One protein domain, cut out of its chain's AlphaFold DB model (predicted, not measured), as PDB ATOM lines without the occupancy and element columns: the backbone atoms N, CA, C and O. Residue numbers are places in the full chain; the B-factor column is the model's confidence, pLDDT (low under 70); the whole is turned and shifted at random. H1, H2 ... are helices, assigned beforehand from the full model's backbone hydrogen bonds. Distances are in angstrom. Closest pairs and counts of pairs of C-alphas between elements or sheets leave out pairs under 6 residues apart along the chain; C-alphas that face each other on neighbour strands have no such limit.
ATOM      1  N   THR A  35      53.494 -29.265  36.870       86.69
ATOM      2  CA  THR A  35      52.723 -29.689  38.045       86.69
ATOM      3  C   THR A  35      52.276 -31.145  37.897       86.69
ATOM      4  O   THR A  35      52.262 -31.688  36.793       86.69
ATOM      5  N   TRP A  36      51.824 -31.777  38.985       85.56
ATOM      6  CA  TRP A  36      51.285 -33.144  38.934       85.56
ATOM      7  C   TRP A  36      50.150 -33.305  37.911       85.56
ATOM      8  O   TRP A  36      50.149 -34.264  37.144       85.56
ATOM      9  N   LYS A  37      49.225 -32.338  37.833       85.44
ATOM     10  CA  LYS A  37      48.135 -32.352  36.843       85.44
ATOM     11  C   LYS A  37      48.667 -32.246  35.410       85.44
ATOM     12  O   LYS A  37      48.257 -33.018  34.549       85.44
ATOM     13  N   GLU A  38      49.583 -31.311  35.150       86.38
ATOM     14  CA  GLU A  38      50.195 -31.128  33.824       86.38
ATOM     15  C   GLU A  38      51.008 -32.360  33.401       86.38
ATOM     16  O   GLU A  38      50.955 -32.761  32.240       86.38
ATOM     17  N   LEU A  39      51.725 -32.985  34.340       88.19
ATOM     18  CA  LEU A  39      52.500 -34.197  34.100       88.19
ATOM     19  C   LEU A  39      51.584 -35.351  33.685       88.19
ATOM     20  O   LEU A  39      51.806 -35.963  32.646       88.19
ATOM     21  N   LEU A  40      50.521 -35.610  34.450       88.38
ATOM     22  CA  LEU A  40      49.586 -36.691  34.139       88.38
ATOM     23  C   LEU A  40      48.805 -36.433  32.845       88.38
ATOM     24  O   LEU A  40      48.578 -37.381  32.096       88.38
ATOM     25  N   LYS A  41      48.463 -35.176  32.520       87.56
ATOM     26  CA  LYS A  41      47.905 -34.824  31.200       87.56
ATOM     27  C   LYS A  41      48.886 -35.156  30.065       87.56
ATOM     28  O   LYS A  41      48.502 -35.813  29.101       87.56
ATOM     29  N   LYS A  42      50.166 -34.777  30.200       87.69
ATOM     30  CA  LYS A  42      51.220 -35.103  29.216       87.69
ATOM     31  C   LYS A  42      51.462 -36.608  29.070       87.69
ATOM     32  O   LYS A  42      51.813 -37.061  27.990       87.69
ATOM     33  N   VAL A  43      51.287 -37.383  30.138       88.12
ATOM     34  CA  VAL A  43      51.346 -38.852  30.078       88.12
ATOM     35  C   VAL A  43      50.095 -39.414  29.396       88.12
ATOM     36  O   VAL A  43      50.196 -40.283  28.535       88.12
ATOM     37  N   CYS A  44      48.910 -38.894  29.727       87.12
ATOM     38  CA  CYS A  44      47.635 -39.313  29.142       87.12
ATOM     39  C   CYS A  44      47.598 -39.127  27.619       87.12
ATOM     40  O   CYS A  44      47.046 -39.971  26.916       87.12
ATOM     41  N   SER A  45      48.232 -38.071  27.096       83.88
ATOM     42  CA  SER A  45      48.312 -37.824  25.653       83.88
ATOM     43  C   SER A  45      49.121 -38.875  24.878       83.88
ATOM     44  O   SER A  45      48.973 -38.972  23.659       83.88
ATOM     45  N   LYS A  46      49.926 -39.702  25.564       81.00
ATOM     46  CA  LYS A  46      50.719 -40.794  24.975       81.00
ATOM     47  C   LYS A  46      50.015 -42.162  24.970       81.00
ATOM     48  O   LYS A  46      50.550 -43.114  24.394       81.00
ATOM     49  N   VAL A  47      48.838 -42.269  25.592       81.50
ATOM     50  CA  VAL A  47      48.022 -43.498  25.668       81.50
ATOM     51  C   VAL A  47      47.120 -43.617  24.434       81.50
ATOM     52  O   VAL A  47      46.654 -42.612  23.885       81.50
ATOM     53  N   HIS A  48      46.812 -44.836  23.990       74.31
ATOM     54  CA  HIS A  48      45.832 -45.042  22.927       74.31
ATOM     55  C   HIS A  48      44.447 -44.514  23.354       74.31
ATOM     56  O   HIS A  48      44.001 -44.699  24.486       74.31
ATOM     57  N   ASN A  49      43.734 -43.842  22.441       75.25
ATOM     58  CA  ASN A  49      42.459 -43.166  22.736       75.25
ATOM     59  C   ASN A  49      42.568 -42.016  23.774       75.25
ATOM     60  O   ASN A  49      41.626 -41.754  24.528       75.25
ATOM     61  N   ALA A  50      43.714 -41.320  23.783       76.44
ATOM     62  CA  ALA A  50      44.061 -40.220  24.687       76.44
ATOM     63  C   ALA A  50      42.947 -39.187  24.909       76.44
ATOM     64  O   ALA A  50      42.635 -38.886  26.054       76.44
ATOM     65  N   LYS A  51      42.303 -38.688  23.843       75.12
ATOM     66  CA  LYS A  51      41.289 -37.618  23.950       75.12
ATOM     67  C   LYS A  51      40.121 -37.996  24.856       75.12
ATOM     68  O   LYS A  51      39.786 -37.268  25.779       75.12
ATOM     69  N   LYS A  52      39.550 -39.188  24.651       79.25
ATOM     70  CA  LYS A  52      38.421 -39.665  25.460       79.25
ATOM     71  C   LYS A  52      38.823 -39.862  26.923       79.25
ATOM     72  O   LYS A  52      38.006 -39.678  27.822       79.25
ATOM     73  N   LEU A  53      40.067 -40.275  27.161       80.88
ATOM     74  CA  LEU A  53      40.584 -40.487  28.504       80.88
ATOM     75  C   LEU A  53      40.898 -39.172  29.221       80.88
ATOM     76  O   LEU A  53      40.567 -39.039  30.394       80.88
ATOM     77  N   GLU A  54      41.480 -38.214  28.511       81.94
ATOM     78  CA  GLU A  54      41.803 -36.889  29.025       81.94
ATOM     79  C   GLU A  54      40.533 -36.132  29.422       81.94
ATOM     80  O   GLU A  54      40.453 -35.664  30.553       81.94
ATOM     81  N   ASP A  55      39.501 -36.139  28.573       79.75
ATOM     82  CA  ASP A  55      38.201 -35.519  28.875       79.75
ATOM     83  C   ASP A  55      37.520 -36.148  30.104       79.75
ATOM     84  O   ASP A  55      36.768 -35.489  30.824       79.75
ATOM     85  N   THR A  56      37.780 -37.436  30.356       78.50
ATOM     86  CA  THR A  56      37.198 -38.170  31.489       78.50
ATOM     87  C   THR A  56      37.970 -37.925  32.788       78.50
ATOM     88  O   THR A  56      37.359 -37.752  33.840       78.50
ATOM     89  N   LEU A  57      39.307 -37.942  32.739       80.31
ATOM     90  CA  LEU A  57      40.165 -37.822  33.923       80.31
ATOM     91  C   LEU A  57      40.443 -36.369  34.310       80.31
ATOM     92  O   LEU A  57      40.592 -36.063  35.492       80.31
ATOM     93  N   PHE A  58      40.519 -35.475  33.328       82.44
ATOM     94  CA  PHE A  58      40.924 -34.088  33.513       82.44
ATOM     95  C   PHE A  58      39.986 -33.111  32.788       82.44
ATOM     96  O   PHE A  58      40.462 -32.334  31.954       82.44
ATOM     97  N   PRO A  59      38.680 -33.097  33.116       79.19
ATOM     98  CA  PRO A  59      37.751 -32.140  32.527       79.19
ATOM     99  C   PRO A  59      38.193 -30.700  32.831       79.19
ATOM    100  O   PRO A  59      38.577 -30.384  33.959       79.19
ATOM    101  N   ASP A  60      38.141 -29.826  31.824       73.31
ATOM    102  CA  ASP A  60      38.545 -28.422  31.983       73.31
ATOM    103  C   ASP A  60      37.444 -27.567  32.641       73.31
ATOM    104  O   ASP A  60      37.756 -26.657  33.405       73.31
ATOM    105  N   ASP A  61      36.170 -27.919  32.429       71.19
ATOM    106  CA  ASP A  61      34.991 -27.159  32.892       71.19
ATOM    107  C   ASP A  61      34.308 -27.736  34.147       71.19
ATOM    108  O   ASP A  61      33.294 -27.214  34.617       71.19
ATOM    109  N   LYS A  62      34.814 -28.847  34.696       72.00
ATOM    110  CA  LYS A  62      34.234 -29.500  35.881       72.00
ATOM    111  C   LYS A  62      35.317 -29.867  36.885       72.00
ATOM    112  O   LYS A  62      36.437 -30.174  36.481       72.00
ATOM    113  N   PRO A  63      34.995 -29.888  38.192       67.50
ATOM    114  CA  PRO A  63      35.888 -30.509  39.153       67.50
ATOM    115  C   PRO A  63      36.131 -31.963  38.717       67.50
ATOM    116  O   PRO A  63      35.172 -32.653  38.348       67.50
ATOM    117  N   PRO A  64      37.393 -32.419  38.699       69.38
ATOM    118  CA  PRO A  64      37.697 -33.791  38.333       69.38
ATOM    119  C   PRO A  64      36.963 -34.732  39.289       69.38
ATOM    120  O   PRO A  64      36.952 -34.521  40.501       69.38
ATOM    121  N   ALA A  65      36.318 -35.757  38.732       72.44
ATOM    122  CA  ALA A  65      35.565 -36.734  39.518       72.44
ATOM    123  C   ALA A  65      36.475 -37.630  40.376       72.44
ATOM    124  O   ALA A  65      35.989 -38.310  41.276       72.44
ATOM    125  N   LEU A  66      37.777 -37.636  40.078       80.19
ATOM    126  CA  LEU A  66      38.800 -38.454  40.714       80.19
ATOM    127  C   LEU A  66      39.937 -37.575  41.232       80.19
ATOM    128  O   LEU A  66      40.245 -36.522  40.663       80.19
ATOM    129  N   SER A  67      40.589 -38.043  42.292       86.94
ATOM    130  CA  SER A  67      41.850 -37.479  42.772       86.94
ATOM    131  C   SER A  67      42.976 -37.679  41.747       86.94
ATOM    132  O   SER A  67      42.889 -38.516  40.841       86.94
ATOM    133  N   LEU A  68      44.060 -36.905  41.873       85.94
ATOM    134  CA  LEU A  68      45.217 -37.039  40.979       85.94
ATOM    135  C   LEU A  68      45.886 -38.410  41.140       85.94
ATOM    136  O   LEU A  68      46.380 -38.978  40.168       85.94
ATOM    137  N   GLU A  69      45.859 -38.952  42.352       87.50
ATOM    138  CA  GLU A  69      46.373 -40.265  42.711       87.50
ATOM    139  C   GLU A  69      45.590 -41.377  42.004       87.50
ATOM    140  O   GLU A  69      46.186 -42.259  41.383       87.50
ATOM    141  N   GLU A  70      44.258 -41.318  42.032       86.25
ATOM    142  CA  GLU A  70      43.397 -42.275  41.324       86.25
ATOM    143  C   GLU A  70      43.565 -42.164  39.806       86.25
ATOM    144  O   GLU A  70      43.682 -43.179  39.114       86.25
ATOM    145  N   ALA A  71      43.650 -40.940  39.275       87.88
ATOM    146  CA  ALA A  71      43.918 -40.722  37.858       87.88
ATOM    147  C   ALA A  71      45.269 -41.330  37.437       87.88
ATOM    148  O   ALA A  71      45.351 -41.988  36.397       87.88
ATOM    149  N   ALA A  72      46.312 -41.178  38.259       88.50
ATOM    150  CA  ALA A  72      47.619 -41.784  38.022       88.50
ATOM    151  C   ALA A  72      47.562 -43.320  38.039       88.50
ATOM    152  O   ALA A  72      48.179 -43.964  37.189       88.50
ATOM    153  N   GLN A  73      46.793 -43.921  38.953       89.50
ATOM    154  CA  GLN A  73      46.598 -45.375  38.992       89.50
ATOM    155  C   GLN A  73      45.901 -45.892  37.729       89.50
ATOM    156  O   GLN A  73      46.355 -46.867  37.130       89.50
ATOM    157  N   ILE A  74      44.842 -45.216  37.273       88.75
ATOM    158  CA  ILE A  74      44.132 -45.580  36.037       88.75
ATOM    159  C   ILE A  74      45.058 -45.468  34.822       88.75
ATOM    160  O   ILE A  74      45.060 -46.354  33.964       88.75
ATOM    161  N   LEU A  75      45.855 -44.398  34.743       87.56
ATOM    162  CA  LEU A  75      46.842 -44.214  33.677       87.56
ATOM    163  C   LEU A  75      47.903 -45.316  33.696       87.56
ATOM    164  O   LEU A  75      48.199 -45.884  32.649       87.56
ATOM    165  N   SER A  76      48.415 -45.664  34.877       88.56
ATOM    166  CA  SER A  76      49.389 -46.743  35.056       88.56
ATOM    167  C   SER A  76      48.843 -48.088  34.570       88.56
ATOM    168  O   SER A  76      49.495 -48.778  33.792       88.56
ATOM    169  N   LEU A  77      47.603 -48.433  34.936       89.44
ATOM    170  CA  LEU A  77      46.954 -49.663  34.475       89.44
ATOM    171  C   LEU A  77      46.794 -49.704  32.952       89.44
ATOM    172  O   LEU A  77      47.040 -50.739  32.339       89.44
ATOM    173  N   LYS A  78      46.409 -48.587  32.327       87.38
ATOM    174  CA  LYS A  78      46.252 -48.519  30.867       87.38
ATOM    175  C   LYS A  78      47.572 -48.618  30.122       87.38
ATOM    176  O   LYS A  78      47.649 -49.364  29.153       87.38
ATOM    177  N   LEU A  79      48.599 -47.915  30.589       86.94
ATOM    178  CA  LEU A  79      49.941 -48.022  30.023       86.94
ATOM    179  C   LEU A  79      50.479 -49.449  30.155       86.94
ATOM    180  O   LEU A  79      50.990 -49.989  29.178       86.94
ATOM    181  N   ASN A  80      50.253 -50.103  31.297       88.12
ATOM    182  CA  ASN A  80      50.650 -51.497  31.495       88.12
ATOM    183  C   ASN A  80      49.950 -52.458  30.520       88.12
ATOM    184  O   ASN A  80      50.584 -53.396  30.045       88.12
ATOM    185  N   ILE A  81      48.674 -52.227  30.181       88.38
ATOM    186  CA  ILE A  81      47.963 -53.015  29.153       88.38
ATOM    187  C   ILE A  81      48.618 -52.844  27.773       88.38
ATOM    188  O   ILE A  81      48.679 -53.794  26.999       88.38
ATOM    189  N   GLU A  82      49.145 -51.656  27.477       86.50
ATOM    190  CA  GLU A  82      49.916 -51.366  26.259       86.50
ATOM    191  C   GLU A  82      51.388 -51.819  26.344       86.50
ATOM    192  O   GLU A  82      52.151 -51.605  25.402       86.50
ATOM    193  N   GLY A  83      51.802 -52.443  27.454       86.75
ATOM    194  CA  GLY A  83      53.179 -52.881  27.691       86.75
ATOM    195  C   GLY A  83      54.162 -51.746  28.004       86.75
ATOM    196  O   GLY A  83      55.369 -51.945  27.889       86.75
ATOM    197  N   LYS A  84      53.668 -50.560  28.377       87.06
ATOM    198  CA  LYS A  84      54.467 -49.373  28.711       87.06
ATOM    199  C   LYS A  84      54.457 -49.098  30.212       87.06
ATOM    200  O   LYS A  84      53.452 -49.306  30.884       87.06
ATOM    201  N   SER A  85      55.555 -48.552  30.722       89.12
ATOM    202  CA  SER A  85      55.660 -48.109  32.113       89.12
ATOM    203  C   SER A  85      55.326 -46.626  32.239       89.12
ATOM    204  O   SER A  85      55.890 -45.791  31.535       89.12
ATOM    205  N   ILE A  86      54.473 -46.271  33.202       86.62
ATOM    206  CA  ILE A  86      54.222 -44.863  33.546       86.62
ATOM    207  C   ILE A  86      55.493 -44.141  34.013       86.62
ATOM    208  O   ILE A  86      55.626 -42.938  33.809       86.62
ATOM    209  N   TYR A  87      56.431 -44.871  34.626       87.25
ATOM    210  CA  TYR A  87      57.688 -44.302  35.098       87.25
ATOM    211  C   TYR A  87      58.548 -43.820  33.930       87.25
ATOM    212  O   TYR A  87      58.996 -42.679  33.953       87.25
ATOM    213  N   ASP A  88      58.708 -44.646  32.895       87.44
ATOM    214  CA  ASP A  88      59.526 -44.311  31.726       87.44
ATOM    215  C   ASP A  88      58.955 -43.085  31.005       87.44
ATOM    216  O   ASP A  88      59.674 -42.137  30.698       87.44
ATOM    217  N   GLU A  89      57.629 -43.032  30.862       87.56
ATOM    218  CA  GLU A  89      56.948 -41.894  30.242       87.56
ATOM    219  C   GLU A  89      57.118 -40.593  31.036       87.56
ATOM    220  O   GLU A  89      57.257 -39.519  30.446       87.56
ATOM    221  N   ILE A  90      57.116 -40.675  32.371       88.38
ATOM    222  CA  ILE A  90      57.389 -39.532  33.250       88.38
ATOM    223  C   ILE A  90      58.852 -39.108  33.126       88.38
ATOM    224  O   ILE A  90      59.114 -37.912  32.990       88.38
ATOM    225  N   VAL A  91      59.793 -40.058  33.150       87.81
ATOM    226  CA  VAL A  91      61.234 -39.800  33.003       87.81
ATOM    227  C   VAL A  91      61.518 -39.082  31.688       87.81
ATOM    228  O   VAL A  91      62.230 -38.078  31.699       87.81
ATOM    229  N   ASP A  92      60.906 -39.511  30.588       88.00
ATOM    230  CA  ASP A  92      61.036 -38.866  29.279       88.00
ATOM    231  C   ASP A  92      60.557 -37.407  29.284       88.00
ATOM    232  O   ASP A  92      61.108 -36.562  28.580       88.00
ATOM    233  N   ILE A  93      59.537 -37.089  30.089       86.00
ATOM    234  CA  ILE A  93      59.000 -35.728  30.207       86.00
ATOM    235  C   ILE A  93      59.898 -34.845  31.083       86.00
ATOM    236  O   ILE A  93      60.069 -33.667  30.770       86.00
ATOM    237  N   ILE A  94      60.448 -35.378  32.181       85.50
ATOM    238  CA  ILE A  94      61.202 -34.583  33.171       85.50
ATOM    239  C   ILE A  94      62.701 -34.480  32.871       85.50
ATOM    240  O   ILE A  94      63.324 -33.482  33.221       85.50
ATOM    241  N   SER A  95      63.293 -35.479  32.216       84.62
ATOM    242  CA  SER A  95      64.732 -35.525  31.922       84.62
ATOM    243  C   SER A  95      65.275 -34.354  31.092       84.62
ATOM    244  O   SER A  95      66.401 -33.929  31.380       84.62
ATOM    245  N   PRO A  96      64.552 -33.831  30.078       87.31
ATOM    246  CA  PRO A  96      65.038 -32.713  29.274       87.31
ATOM    247  C   PRO A  96      64.846 -31.342  29.940       87.31
ATOM    248  O   PRO A  96      65.337 -30.355  29.402       87.31
ATOM    249  N   ILE A  97      64.145 -31.262  31.077       85.88
ATOM    250  CA  ILE A  97      63.836 -29.991  31.742       85.88
ATOM    251  C   ILE A  97      65.121 -29.360  32.264       85.88
ATOM    252  O   ILE A  97      65.905 -30.007  32.969       85.88
TER     253      ILE A  97
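What this domain is: This is residues 35 to 97 of the 122 residues of an uncharacterized protein of Escherichia coli (UniProt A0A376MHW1). This is a small, compact cluster of four helices in which H1 is the helix that the other three pack on. H3, the longest, runs side by side with H1, H2 folds back from the end of H1 as a helical hairpin, and H4 crosses H1 steeply on a side away from H2. The printed part has 63 residues, with four named helices in the order H1, H2, H3, H4 and no named strand, and its class is all helix. The radius of gyration of the C-alphas is 11.2 A, and the C-alphas span 31 by 27 by 19 A.

Where its parts are: Start at Thr 35 and find C-alpha 36 at (51.285, -33.144, 38.934); from there H1 runs through residues 36 to 44, 12.1 A from first to last C-alpha. After a tight link of 5 residues, look for H2 at residues 50 to 57, 10.3 A long. A short link of 10 residues brings you to C-alpha 68 at (45.217, -37.039, 40.979), where H3 begins; it runs through residues 68 to 81 and measures 20.1 A. A tight link of 4 residues leads to H4, residues 86 to 94, 12.4 A long, which ends with C-alpha 94 at (61.202, -34.583, 33.171).

How they stand to each other: Begin with H1, the hub, which touches the three other helices. H1 and H2 touch, with Cys 44 and Ala 50 as their closest C-alphas at 5.8 A; this hairpin runs opposite ways at 36 degrees, a tilt only just steep. H1 and H3 touch at a shallow tilt of 21 degrees, the same way; their closest C-alphas are those of Leu 40 and Ala 72, 6.7 A apart. H1 and H4 touch at a steep tilt of 67 degrees, opposite ways, with the C-alphas of Val 43 and Glu 89 closest at 6.4 A. H3 touches H4 with residues 75 to 80 alone; look at Ser 76 and Ile 86, whose C-alphas are the closest pair at 5.4 A. H2 and H3 are close but not clearly touching, with the C-alphas of Leu 57 and Ala 71 closest at 6.2 A. H2 and H4 are apart. In H1, H2, H3 and H4, every O i to N i+4 pair is within hydrogen-bond range.

The domain as a whole: The two C-alphas farthest apart are those of Asp 61 and Gly 83, 31.9 A; look for them in the link from H2 to H3 and in the link from H3 to H4. The printed part has no cut, and no link is long. The mean pLDDT of the printed part is 83.8, and the model's confidence is under 70 at residues 63 to 64.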